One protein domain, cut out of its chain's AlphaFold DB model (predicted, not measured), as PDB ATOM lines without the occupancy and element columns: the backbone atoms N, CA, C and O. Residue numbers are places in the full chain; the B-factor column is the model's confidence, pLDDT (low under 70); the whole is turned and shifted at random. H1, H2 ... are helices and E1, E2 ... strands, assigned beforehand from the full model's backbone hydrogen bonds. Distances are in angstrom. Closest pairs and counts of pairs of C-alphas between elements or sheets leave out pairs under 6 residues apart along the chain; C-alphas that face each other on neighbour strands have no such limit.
ATOM      1  N   ILE A  11      29.363 -75.123  -3.609       91.25
ATOM      2  CA  ILE A  11      29.775 -75.323  -5.002       91.25
ATOM      3  C   ILE A  11      28.761 -76.265  -5.645       91.25
ATOM      4  O   ILE A  11      28.593 -77.381  -5.165       91.25
ATOM      5  N   SER A  12      28.136 -75.862  -6.752       93.50
ATOM      6  CA  SER A  12      27.139 -76.691  -7.444       93.50
ATOM      7  C   SER A  12      27.680 -77.178  -8.790       93.50
ATOM      8  O   SER A  12      28.167 -76.388  -9.600       93.50
ATOM      9  N   LEU A  13      27.605 -78.486  -9.042       94.62
ATOM     10  CA  LEU A  13      28.075 -79.125 -10.276       94.62
ATOM     11  C   LEU A  13      27.057 -80.148 -10.777       94.62
ATOM     12  O   LEU A  13      26.352 -80.790 -10.001       94.62
ATOM     13  N   ILE A  14      27.014 -80.358 -12.092       95.62
ATOM     14  CA  ILE A  14      26.229 -81.451 -12.668       95.62
ATOM     15  C   ILE A  14      27.002 -82.757 -12.481       95.62
ATOM     16  O   ILE A  14      28.111 -82.934 -12.994       95.62
ATOM     17  N   ALA A  15      26.386 -83.708 -11.789       94.94
ATOM     18  CA  ALA A  15      26.869 -85.068 -11.645       94.94
ATOM     19  C   ALA A  15      26.533 -85.877 -12.901       94.94
ATOM     20  O   ALA A  15      25.650 -86.719 -12.897       94.94
ATOM     21  N   GLY A  16      27.210 -85.579 -14.012       93.88
ATOM     22  CA  GLY A  16      26.867 -86.125 -15.327       93.88
ATOM     23  C   GLY A  16      26.895 -87.654 -15.431       93.88
ATOM     24  O   GLY A  16      27.711 -88.312 -14.781       93.88
ATOM     25  N   GLY A  17      26.054 -88.200 -16.313       93.75
ATOM     26  CA  GLY A  17      25.998 -89.631 -16.638       93.75
ATOM     27  C   GLY A  17      24.935 -90.418 -15.870       93.75
ATOM     28  O   GLY A  17      23.973 -89.861 -15.349       93.75
ATOM     29  N   GLY A  18      25.089 -91.739 -15.838       87.88
ATOM     30  CA  GLY A  18      24.138 -92.638 -15.183       87.88
ATOM     31  C   GLY A  18      22.974 -93.038 -16.086       87.88
ATOM     32  O   GLY A  18      23.028 -92.898 -17.312       87.88
ATOM     33  N   ARG A  19      21.920 -93.596 -15.484       83.75
ATOM     34  CA  ARG A  19      20.807 -94.209 -16.221       83.75
ATOM     35  C   ARG A  19      20.109 -93.199 -17.138       83.75
ATOM     36  O   ARG A  19      19.566 -92.210 -16.666       83.75
ATOM     37  N   GLY A  20      20.091 -93.477 -18.444       85.12
ATOM     38  CA  GLY A  20      19.445 -92.618 -19.448       85.12
ATOM     39  C   GLY A  20      20.287 -91.432 -19.935       85.12
ATOM     40  O   GLY A  20      19.787 -90.632 -20.720       85.12
ATOM     41  N   TYR A  21      21.551 -91.327 -19.515       90.19
ATOM     42  CA  TYR A  21      22.466 -90.243 -19.892       90.19
ATOM     43  C   TYR A  21      23.735 -90.772 -20.574       90.19
ATOM     44  O   TYR A  21      23.909 -91.974 -20.775       90.19
ATOM     45  N   ASN A  22      24.631 -89.859 -20.959       89.00
ATOM     46  CA  ASN A  22      25.887 -90.196 -21.623       89.00
ATOM     47  C   ASN A  22      26.743 -91.140 -20.754       89.00
ATOM     48  O   ASN A  22      27.219 -90.754 -19.685       89.00
ATOM     49  N   ALA A  23      26.988 -92.355 -21.254       86.19
ATOM     50  CA  ALA A  23      27.755 -93.395 -20.569       86.19
ATOM     51  C   ALA A  23      29.246 -93.056 -20.366       86.19
ATOM     52  O   ALA A  23      29.911 -93.701 -19.559       86.19
ATOM     53  N   GLN A  24      29.782 -92.056 -21.074       91.06
ATOM     54  CA  GLN A  24      31.157 -91.575 -20.890       91.06
ATOM     55  C   GLN A  24      31.302 -90.637 -19.682       91.06
ATOM     56  O   GLN A  24      32.420 -90.363 -19.247       91.06
ATOM     57  N   MET A  25      30.194 -90.132 -19.135       93.44
ATOM     58  CA  MET A  25      30.206 -89.272 -17.956       93.44
ATOM     59  C   MET A  25      30.059 -90.105 -16.680       93.44
ATOM     60  O   MET A  25      29.254 -91.031 -16.603       93.44
ATOM     61  N   ILE A  26      30.838 -89.751 -15.657       93.38
ATOM     62  CA  ILE A  26      30.942 -90.515 -14.402       93.38
ATOM     63  C   ILE A  26      30.610 -89.685 -13.155       93.38
ATOM     64  O   ILE A  26      30.790 -90.156 -12.032       93.38
ATOM     65  N   GLY A  27      30.137 -88.450 -13.339       94.00
ATOM     66  CA  GLY A  27      29.874 -87.500 -12.259       94.00
ATOM     67  C   GLY A  27      28.880 -88.039 -11.234       94.00
ATOM     68  O   GLY A  27      29.168 -87.975 -10.045       94.00
ATOM     69  N   TYR A  28      27.782 -88.668 -11.678       93.81
ATOM     70  CA  TYR A  28      26.763 -89.261 -10.792       93.81
ATOM     71  C   TYR A  28      27.345 -90.272  -9.789       93.81
ATOM     72  O   TYR A  28      26.828 -90.435  -8.689       93.81
ATOM     73  N   ARG A  29      28.438 -90.950 -10.168       91.56
ATOM     74  CA  ARG A  29      29.111 -91.973  -9.363       91.56
ATOM     75  C   ARG A  29      30.268 -91.410  -8.540       91.56
ATOM     76  O   ARG A  29      30.611 -91.980  -7.506       91.56
ATOM     77  N   TYR A  30      30.927 -90.361  -9.028       92.69
ATOM     78  CA  TYR A  30      32.144 -89.830  -8.416       92.69
ATOM     79  C   TYR A  30      31.871 -88.677  -7.444       92.69
ATOM     80  O   TYR A  30      32.409 -88.689  -6.341       92.69
ATOM     81  N   TRP A  31      31.000 -87.729  -7.799       94.25
ATOM     82  CA  TRP A  31      30.683 -86.572  -6.951       94.25
ATOM     83  C   TRP A  31      30.190 -86.926  -5.545       94.25
ATOM     84  O   TRP A  31      30.722 -86.357  -4.587       94.25
ATOM     85  N   PRO A  32      29.319 -87.932  -5.361       93.00
ATOM     86  CA  PRO A  32      28.929 -88.344  -4.017       93.00
ATOM     87  C   PRO A  32      30.099 -88.836  -3.158       93.00
ATOM     88  O   PRO A  32      30.147 -88.598  -1.953       93.00
ATOM     89  N   LYS A  33      31.109 -89.470  -3.761       89.50
ATOM     90  CA  LYS A  33      32.266 -89.972  -3.006       89.50
ATOM     91  C   LYS A  33      33.080 -88.844  -2.394       89.50
ATOM     92  O   LYS A  33      33.586 -88.997  -1.289       89.50
ATOM     93  N   VAL A  34      33.177 -87.719  -3.097       88.25
ATOM     94  CA  VAL A  34      33.961 -86.569  -2.639       88.25
ATOM     95  C   VAL A  34      33.146 -85.584  -1.807       88.25
ATOM     96  O   VAL A  34      33.721 -84.619  -1.341       88.25
ATOM     97  N   GLY A  35      31.854 -85.833  -1.559       89.69
ATOM     98  CA  GLY A  35      31.053 -85.049  -0.607       89.69
ATOM     99  C   GLY A  35      29.964 -84.169  -1.209       89.69
ATOM    100  O   GLY A  35      29.277 -83.494  -0.452       89.69
ATOM    101  N   PHE A  36      29.762 -84.199  -2.527       94.62
ATOM    102  CA  PHE A  36      28.586 -83.565  -3.124       94.62
ATOM    103  C   PHE A  36      27.322 -84.332  -2.752       94.62
ATOM    104  O   PHE A  36      27.323 -85.566  -2.731       94.62
ATOM    105  N   ASP A  37      26.239 -83.611  -2.516       95.38
ATOM    106  CA  ASP A  37      24.944 -84.189  -2.195       95.38
ATOM    107  C   ASP A  37      23.826 -83.583  -3.043       95.38
ATOM    108  O   ASP A  37      23.975 -82.532  -3.666       95.38
ATOM    109  N   ALA A  38      22.708 -84.288  -3.098       96.00
ATOM    110  CA  ALA A  38      21.464 -83.812  -3.674       96.00
ATOM    111  C   ALA A  38      20.306 -84.587  -3.060       96.00
ATOM    112  O   ALA A  38      20.456 -85.754  -2.694       96.00
ATOM    113  N   GLU A  39      19.134 -83.963  -3.023       96.31
ATOM    114  CA  GLU A  39      17.896 -84.670  -2.719       96.31
ATOM    115  C   GLU A  39      17.640 -85.777  -3.755       96.31
ATOM    116  O   GLU A  39      18.028 -85.691  -4.929       96.31
ATOM    117  N   LEU A  40      17.008 -86.854  -3.297       95.25
ATOM    118  CA  LEU A  40      16.536 -87.911  -4.180       95.25
ATOM    119  C   LEU A  40      15.331 -87.425  -4.978       95.25
ATOM    120  O   LEU A  40      14.504 -86.665  -4.480       95.25
ATOM    121  N   PHE A  41      15.211 -87.902  -6.215       93.25
ATOM    122  CA  PHE A  41      14.003 -87.644  -6.988       93.25
ATOM    123  C   PHE A  41      12.834 -88.480  -6.458       93.25
ATOM    124  O   PHE A  41      13.014 -89.596  -5.959       93.25
ATOM    125  N   ASP A  42      11.616 -87.973  -6.630       91.31
ATOM    126  CA  ASP A  42      10.407 -88.691  -6.236       91.31
ATOM    127  C   ASP A  42      10.338 -90.076  -6.890       91.31
ATOM    128  O   ASP A  42      10.453 -90.236  -8.107       91.31
ATOM    129  N   GLY A  43      10.150 -91.104  -6.060       90.06
ATOM    130  CA  GLY A  43      10.046 -92.492  -6.509       90.06
ATOM    131  C   GLY A  43      11.357 -93.123  -6.986       90.06
ATOM    132  O   GLY A  43      11.336 -94.279  -7.408       90.06
ATOM    133  N   GLU A  44      12.497 -92.430  -6.884       90.44
ATOM    134  CA  GLU A  44      13.805 -92.951  -7.304       90.44
ATOM    135  C   GLU A  44      14.149 -94.282  -6.617       90.44
ATOM    136  O   GLU A  44      14.655 -95.211  -7.249       90.44
ATOM    137  N   THR A  45      13.814 -94.399  -5.332       94.06
ATOM    138  CA  THR A  45      14.070 -95.585  -4.506       94.06
ATOM    139  C   THR A  45      12.855 -96.507  -4.374       94.06
ATOM    140  O   THR A  45      12.890 -97.454  -3.594       94.06
ATOM    141  N   ALA A  46      11.782 -96.297  -5.148       92.06
ATOM    142  CA  ALA A  46      10.530 -97.052  -4.996       92.06
ATOM    143  C   ALA A  46      10.693 -98.572  -5.197       92.06
ATOM    144  O   ALA A  46       9.953 -99.359  -4.611       92.06
ATOM    145  N   SER A  47      11.669 -99.000  -6.005       92.19
ATOM    146  CA  SER A  47      11.998-100.416  -6.224       92.19
ATOM    147  C   SER A  47      12.993-100.995  -5.207       92.19
ATOM    148  O   SER A  47      13.339-102.172  -5.307       92.19
ATOM    149  N   ALA A  48      13.457-100.198  -4.241       94.44
ATOM    150  CA  ALA A  48      14.476-100.557  -3.259       94.44
ATOM    151  C   ALA A  48      13.981-100.258  -1.829       94.44
ATOM    152  O   ALA A  48      14.329 -99.225  -1.257       94.44
ATOM    153  N   PRO A  49      13.176-101.156  -1.219       94.75
ATOM    154  CA  PRO A  49      12.557-100.916   0.088       94.75
ATOM    155  C   PRO A  49      13.547-100.613   1.218       94.75
ATOM    156  O   PRO A  49      13.205 -99.896   2.154       94.75
ATOM    157  N   HIS A  50      14.777-101.130   1.138       96.25
ATOM    158  CA  HIS A  50      15.822-100.859   2.128       96.25
ATOM    159  C   HIS A  50      16.313 -99.408   2.112       96.25
ATOM    160  O   HIS A  50      16.892 -98.974   3.097       96.25
ATOM    161  N   LEU A  51      16.044 -98.648   1.045       96.56
ATOM    162  CA  LEU A  51      16.412 -97.236   0.899       96.56
ATOM    163  C   LEU A  51      15.259 -96.273   1.230       96.56
ATOM    164  O   LEU A  51      15.367 -95.076   0.981       96.56
ATOM    165  N   VAL A  52      14.142 -96.763   1.781       94.31
ATOM    166  CA  VAL A  52      12.930 -95.954   2.031       94.31
ATOM    167  C   VAL A  52      13.163 -94.770   2.978       94.31
ATOM    168  O   VAL A  52      12.439 -93.777   2.929       94.31
ATOM    169  N   THR A  53      14.164 -94.865   3.853       94.69
ATOM    170  CA  THR A  53      14.521 -93.800   4.796       94.69
ATOM    171  C   THR A  53      15.484 -92.774   4.207       94.69
ATOM    172  O   THR A  53      15.640 -91.710   4.801       94.69
ATOM    173  N   CYS A  54      16.127 -93.072   3.075       96.50
ATOM    174  CA  CYS A  54      17.072 -92.170   2.427       96.50
ATOM    175  C   CYS A  54      16.339 -90.956   1.846       96.50
ATOM    176  O   CYS A  54      15.275 -91.082   1.233       96.50
ATOM    177  N   ARG A  55      16.922 -89.776   2.032       96.00
ATOM    178  CA  ARG A  55      16.441 -88.490   1.518       96.00
ATOM    179  C   ARG A  55      17.411 -87.878   0.529       96.00
ATOM    180  O   ARG A  55      16.970 -87.182  -0.382       96.00
ATOM    181  N   THR A  56      18.699 -88.168   0.677       96.25
ATOM    182  CA  THR A  56      19.743 -87.633  -0.191       96.25
ATOM    183  C   THR A  56      20.595 -88.724  -0.831       96.25
ATOM    184  O   THR A  56      20.531 -89.908  -0.481       96.25
ATOM    185  N   VAL A  57      21.414 -88.335  -1.806       95.38
ATOM    186  CA  VAL A  57      22.375 -89.242  -2.440       95.38
ATOM    187  C   VAL A  57      23.439 -89.693  -1.439       95.38
ATOM    188  O   VAL A  57      23.859 -90.850  -1.496       95.38
ATOM    189  N   GLN A  58      23.848 -88.839  -0.495       93.69
ATOM    190  CA  GLN A  58      24.748 -89.242   0.591       93.69
ATOM    191  C   GLN A  58      24.125 -90.311   1.494       93.69
ATOM    192  O   GLN A  58      24.839 -91.242   1.865       93.69
ATOM    193  N   ASP A  59      22.817 -90.258   1.774       95.44
ATOM    194  CA  ASP A  59      22.139 -91.324   2.530       95.44
ATOM    195  C   ASP A  59      22.243 -92.672   1.808       95.44
ATOM    196  O   ASP A  59      22.542 -93.697   2.423       95.44
ATOM    197  N   ILE A  60      22.038 -92.676   0.486       95.38
ATOM    198  CA  ILE A  60      22.193 -93.887  -0.330       95.38
ATOM    199  C   ILE A  60      23.643 -94.355  -0.318       95.38
ATOM    200  O   ILE A  60      23.890 -95.543  -0.169       95.38
ATOM    201  N   VAL A  61      24.620 -93.461  -0.475       93.00
ATOM    202  CA  VAL A  61      26.037 -93.854  -0.473       93.00
ATOM    203  C   VAL A  61      26.450 -94.443   0.873       93.00
ATOM    204  O   VAL A  61      27.187 -95.430   0.875       93.00
ATOM    205  N   ALA A  62      25.960 -93.879   1.979       92.81
ATOM    206  CA  ALA A  62      26.214 -94.364   3.330       92.81
ATOM    207  C   ALA A  62      25.567 -95.732   3.601       92.81
ATOM    208  O   ALA A  62      26.144 -96.539   4.329       92.81
ATOM    209  N   LEU A  63      24.396 -96.004   3.013       95.81
ATOM    210  CA  LEU A  63      23.647 -97.240   3.241       95.81
ATOM    211  C   LEU A  63      23.969 -98.356   2.231       95.81
ATOM    212  O   LEU A  63      24.158 -99.506   2.617       95.81
ATOM    213  N   ASP A  64      24.028 -98.030   0.940       95.38
ATOM    214  CA  ASP A  64      24.233 -98.956  -0.176       95.38
ATOM    215  C   ASP A  64      24.924 -98.270  -1.375       95.38
ATOM    216  O   ASP A  64      24.322 -97.871  -2.382       95.38
ATOM    217  N   THR A  65      26.253 -98.173  -1.295       92.81
ATOM    218  CA  THR A  65      27.080 -97.604  -2.370       92.81
ATOM    219  C   THR A  65      26.950 -98.369  -3.702       92.81
ATOM    220  O   THR A  65      27.133 -97.786  -4.781       92.81
ATOM    221  N   ALA A  66      26.665 -99.677  -3.653       93.50
ATOM    222  CA  ALA A  66      26.549-100.512  -4.846       93.50
ATOM    223  C   ALA A  66      25.275-100.166  -5.624       93.50
ATOM    224  O   ALA A  66      25.340 -99.958  -6.840       93.50
ATOM    225  N   TRP A  67      24.151-100.008  -4.922       94.19
ATOM    226  CA  TRP A  67      22.899 -99.566  -5.525       94.19
ATOM    227  C   TRP A  67      23.035 -98.180  -6.153       94.19
ATOM    228  O   TRP A  67      22.665 -98.011  -7.316       94.19
ATOM    229  N   GLY A  68      23.634 -97.221  -5.434       92.12
ATOM    230  CA  GLY A  68      23.854 -95.866  -5.951       92.12
ATOM    231  C   GLY A  68      24.707 -95.850  -7.224       92.12
ATOM    232  O   GLY A  68      24.401 -95.137  -8.177       92.12
ATOM    233  N   SER A  69      25.732 -96.708  -7.296       90.19
ATOM    234  CA  SER A  69      26.565 -96.847  -8.500       90.19
ATOM    235  C   SER A  69      25.816 -97.445  -9.696       90.19
ATOM    236  O   SER A  69      26.162 -97.131 -10.829       90.19
ATOM    237  N   ALA A  70      24.835 -98.321  -9.462       91.50
ATOM    238  CA  ALA A  70      24.095 -99.004 -10.523       91.50
ATOM    239  C   ALA A  70      22.860 -98.225 -11.003       91.50
ATOM    240  O   ALA A  70      22.505 -98.301 -12.180       91.50
ATOM    241  N   ASN A  71      22.204 -97.487 -10.104       92.75
ATOM    242  CA  ASN A  71      20.908 -96.852 -10.361       92.75
ATOM    243  C   ASN A  71      20.961 -95.324 -10.399       92.75
ATOM    244  O   ASN A  71      19.986 -94.703 -10.820       92.75
ATOM    245  N   GLY A  72      22.084 -94.721 -10.003       91.81
ATOM    246  CA  GLY A  72      22.239 -93.274 -10.000       91.81
ATOM    247  C   GLY A  72      22.090 -92.646 -11.390       91.81
ATOM    248  O   GLY A  72      22.291 -93.268 -12.441       91.81
ATOM    249  N   SER A  73      21.725 -91.371 -11.381       93.00
ATOM    250  CA  SER A  73      21.412 -90.595 -12.578       93.00
ATOM    251  C   SER A  73      21.953 -89.176 -12.476       93.00
ATOM    252  O   SER A  73      22.253 -88.675 -11.387       93.00
ATOM    253  N   GLN A  74      22.055 -88.523 -13.632       95.38
ATOM    254  CA  GLN A  74      22.517 -87.154 -13.724       95.38
ATOM    255  C   GLN A  74      21.604 -86.201 -12.960       95.38
ATOM    256  O   GLN A  74      20.396 -86.171 -13.182       95.38
ATOM    257  N   ARG A  75      22.204 -85.368 -12.110       95.31
ATOM    258  CA  ARG A  75      21.521 -84.280 -11.403       95.31
ATOM    259  C   ARG A  75      22.491 -83.172 -11.026       95.31
ATOM    260  O   ARG A  75      23.704 -83.384 -11.035       95.31
ATOM    261  N   LEU A  76      21.954 -82.000 -10.710       96.69
ATOM    262  CA  LEU A  76      22.715 -80.973 -10.011       96.69
ATOM    263  C   LEU A  76      22.979 -81.469  -8.586       96.69
ATOM    264  O   LEU A  76      22.060 -81.957  -7.935       96.69
ATOM    265  N   MET A  77      24.224 -81.377  -8.135       96.50
ATOM    266  CA  MET A  77      24.612 -81.666  -6.760       96.50
ATOM    267  C   MET A  77      25.377 -80.488  -6.187       96.50
ATOM    268  O   MET A  77      26.034 -79.750  -6.925       96.50
ATOM    269  N   GLU A  78      25.336 -80.360  -4.869       95.56
ATOM    270  CA  GLU A  78      25.987 -79.288  -4.137       95.56
ATOM    271  C   GLU A  78      27.001 -79.846  -3.149       95.56
ATOM    272  O   GLU A  78      26.754 -80.823  -2.446       95.56
ATOM    273  N   PHE A  79      28.163 -79.213  -3.102       93.06
ATOM    274  CA  PHE A  79      29.120 -79.366  -2.027       93.06
ATOM    275  C   PHE A  79      28.908 -78.213  -1.054       93.06
ATOM    276  O   PHE A  79      29.170 -77.059  -1.396       93.06
ATOM    277  N   ASP A  80      28.414 -78.521   0.138       89.75
ATOM    278  CA  ASP A  80      28.145 -77.533   1.178       89.75
ATOM    279  C   ASP A  80      29.451 -77.126   1.880       89.75
ATOM    280  O   ASP A  80      30.173 -77.979   2.397       89.75
ATOM    281  N   LEU A  81      29.760 -75.829   1.899       87.06
ATOM    282  CA  LEU A  81      30.977 -75.260   2.492       87.06
ATOM    283  C   LEU A  81      30.738 -74.610   3.863       87.06
ATOM    284  O   LEU A  81      31.664 -74.029   4.432       87.06
ATOM    285  N   ARG A  82      29.518 -74.677   4.407       85.50
ATOM    286  CA  ARG A  82      29.237 -74.182   5.761       85.50
ATOM    287  C   ARG A  82      30.032 -74.985   6.792       85.50
ATOM    288  O   ARG A  82      30.228 -76.183   6.636       85.50
ATOM    289  N   ALA A  83      30.489 -74.317   7.851       79.81
ATOM    290  CA  ALA A  83      31.451 -74.875   8.807       79.81
ATOM    291  C   ALA A  83      30.974 -76.145   9.544       79.81
ATOM    292  O   ALA A  83      31.793 -76.887  10.077       79.81
ATOM    293  N   ASP A  84      29.667 -76.384   9.590       79.31
ATOM    294  CA  ASP A  84      29.011 -77.532  10.217       79.31
ATOM    295  C   ASP A  84      28.540 -78.595   9.208       79.31
ATOM    296  O   ASP A  84      27.906 -79.579   9.592       79.31
ATOM    297  N   SER A  85      28.842 -78.424   7.919       81.25
ATOM    298  CA  SER A  85      28.376 -79.338   6.884       81.25
ATOM    299  C   SER A  85      29.216 -80.629   6.816       81.25
ATOM    300  O   SER A  85      30.429 -80.620   7.065       81.25
ATOM    301  N   PRO A  86      28.621 -81.757   6.374       77.94
ATOM    302  CA  PRO A  86      29.379 -82.975   6.082       77.94
ATOM    303  C   PRO A  86      30.456 -82.783   5.001       77.94
ATOM    304  O   PRO A  86      31.501 -83.433   5.046       77.94
ATOM    305  N   GLY A  87      30.212 -81.898   4.027       79.31
ATOM    306  CA  GLY A  87      31.176 -81.556   2.979       79.31
ATOM    307  C   GLY A  87      32.406 -80.855   3.550       79.31
ATOM    308  O   GLY A  87      33.536 -81.225   3.236       79.31
ATOM    309  N   TRP A  88      32.202 -79.908   4.464       84.38
ATOM    310  CA  TRP A  88      33.282 -79.195   5.134       84.38
ATOM    311  C   TRP A  88      34.170 -80.133   5.954       84.38
ATOM    312  O   TRP A  88      35.392 -80.077   5.819       84.38
ATOM    313  N   GLN A  89      33.583 -81.062   6.718       83.50
ATOM    314  CA  GLN A  89      34.366 -82.062   7.451       83.50
ATOM    315  C   GLN A  89      35.201 -82.936   6.502       83.50
ATOM    316  O   GLN A  89      36.398 -83.092   6.721       83.50
ATOM    317  N   LYS A  90      34.611 -83.428   5.400       83.38
ATOM    318  CA  LYS A  90      35.349 -84.199   4.379       83.38
ATOM    319  C   LYS A  90      36.509 -83.404   3.774       83.38
ATOM    320  O   LYS A  90      37.563 -83.975   3.499       83.38
ATOM    321  N   LEU A  91      36.325 -82.101   3.550       84.62
ATOM    322  CA  LEU A  91      37.387 -81.227   3.056       84.62
ATOM    323  C   LEU A  91      38.517 -81.088   4.081       84.62
ATOM    324  O   LEU A  91      39.680 -81.201   3.705       84.62
ATOM    325  N   LEU A  92      38.192 -80.867   5.358       86.06
ATOM    326  CA  LEU A  92      39.195 -80.780   6.422       86.06
ATOM    327  C   LEU A  92      39.977 -82.088   6.572       86.06
ATOM    328  O   LEU A  92      41.204 -82.047   6.627       86.06
ATOM    329  N   ASP A  93      39.286 -83.230   6.564       86.81
ATOM    330  CA  ASP A  93      39.913 -84.554   6.633       86.81
ATOM    331  C   ASP A  93      40.898 -84.751   5.470       86.81
ATOM    332  O   ASP A  93      42.042 -85.157   5.677       86.81
ATOM    333  N   TYR A  94      40.487 -84.392   4.249       86.38
ATOM    334  CA  TYR A  94      41.345 -84.455   3.067       86.38
ATOM    335  C   TYR A  94      42.568 -83.534   3.178       86.38
ATOM    336  O   TYR A  94      43.681 -83.946   2.856       86.38
ATOM    337  N   LEU A  95      42.384 -82.286   3.616       87.69
ATOM    338  CA  LEU A  95      43.482 -81.323   3.728       87.69
ATOM    339  C   LEU A  95      44.503 -81.740   4.795       87.69
ATOM    340  O   LEU A  95      45.702 -81.592   4.554       87.69
ATOM    341  N   HIS A  96      44.042 -82.309   5.912       88.75
ATOM    342  CA  HIS A  96      44.911 -82.909   6.923       88.75
ATOM    343  C   HIS A  96      45.667 -84.129   6.381       88.75
ATOM    344  O   HIS A  96      46.877 -84.225   6.561       88.75
ATOM    345  N   GLU A  97      44.993 -85.040   5.664       90.00
ATOM    346  CA  GLU A  97      45.639 -86.213   5.051       90.00
ATOM    347  C   GLU A  97      46.734 -85.818   4.042       90.00
ATOM    348  O   GLU A  97      47.710 -86.544   3.853       90.00
ATOM    349  N   LYS A  98      46.577 -84.670   3.374       87.69
ATOM    350  CA  LYS A  98      47.536 -84.144   2.392       87.69
ATOM    351  C   LYS A  98      48.565 -83.168   2.969       87.69
ATOM    352  O   LYS A  98      49.301 -82.574   2.186       87.69
ATOM    353  N   GLU A  99      48.625 -83.013   4.292       84.25
ATOM    354  CA  GLU A  99      49.560 -82.117   4.995       84.25
ATOM    355  C   GLU A  99      49.486 -80.650   4.524       84.25
ATOM    356  O   GLU A  99      50.462 -79.901   4.593       84.25
TER     357      GLU A  99
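This is residues 11 to 99 of the 101 residues of an uncharacterized protein of Paraburkholderia hospita (UniProt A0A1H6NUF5). A small two-stranded ribbon, E1 and E2, has H1 over one face, and H1 forms a cluster of three short helices with H2 and H3. H4 at one end and the turn of a long loop near Ser 47 at the other make the length. The 89 printed residues hold E1, H1, H2, H3, E2 and H4 in that order, and the sheet, E1 - E2, is antiparallel. The class is mixed, helices and strands, with under half of the residues, 43, in named elements. The whole is compact, with a radius of gyration of the C-alphas of 13.4 A and spans of 42 by 30 by 20 A.

E1, residues 11 to 14, and E2, residues 76 to 80, run antiparallel at 158 degrees, with N 11 and O 79 2.9 A apart and N 79 and O 11 2.8 A apart, within hydrogen-bond range. The closest C-alphas of E2 and H1, residues 27 to 34, are those of Met 77 and Trp 31, 7.8 A apart. H1 touches H2, residues 57 to 63, at Pro 32 and Gln 58, whose C-alphas, the closest, are 6.3 A apart; the tilt is steep, 65 degrees, the same way. H1 and H3, residues 65 to 71, only just touch, with 3 pairs of C-alphas within 8 A, the closest those of Arg 29 and Ser 69 at 5.6 A; the tilt is shallow, 17 degrees, opposite ways. H2 touches H3, closest at the C-alphas of Ile 60 and Gly 68, 6.2 A, at a steep tilt of 50 degrees. H4, residues 86 to 97, is close to H1 but not clearly touching, the closest C-alphas being Val 34 and Lys 90 at 7.5 A, and is apart from H2 and H3. Every O i to N i+4 pair is within hydrogen-bond range in H2, H3 and H4, and 2 of 4 in H1.

E1 begins at C-alpha 11 (29.775, -75.323, -5.002) and is 10.4 A long; E2 is 12.9 A. H1 is 10.5 A long, H2 9.9 A and H3 10.1 A. H4, 16.6 A, ends at C-alpha 97 (45.639, -86.213, 5.051).

The C-alphas of Ser 47 and Glu 99, the two farthest apart, are 43.3 A apart. The links E1 to H1, 12 residues, and H1 to H2, 22 residues, are long. The printed part has no cut, and no printed residue has a pLDDT under 70.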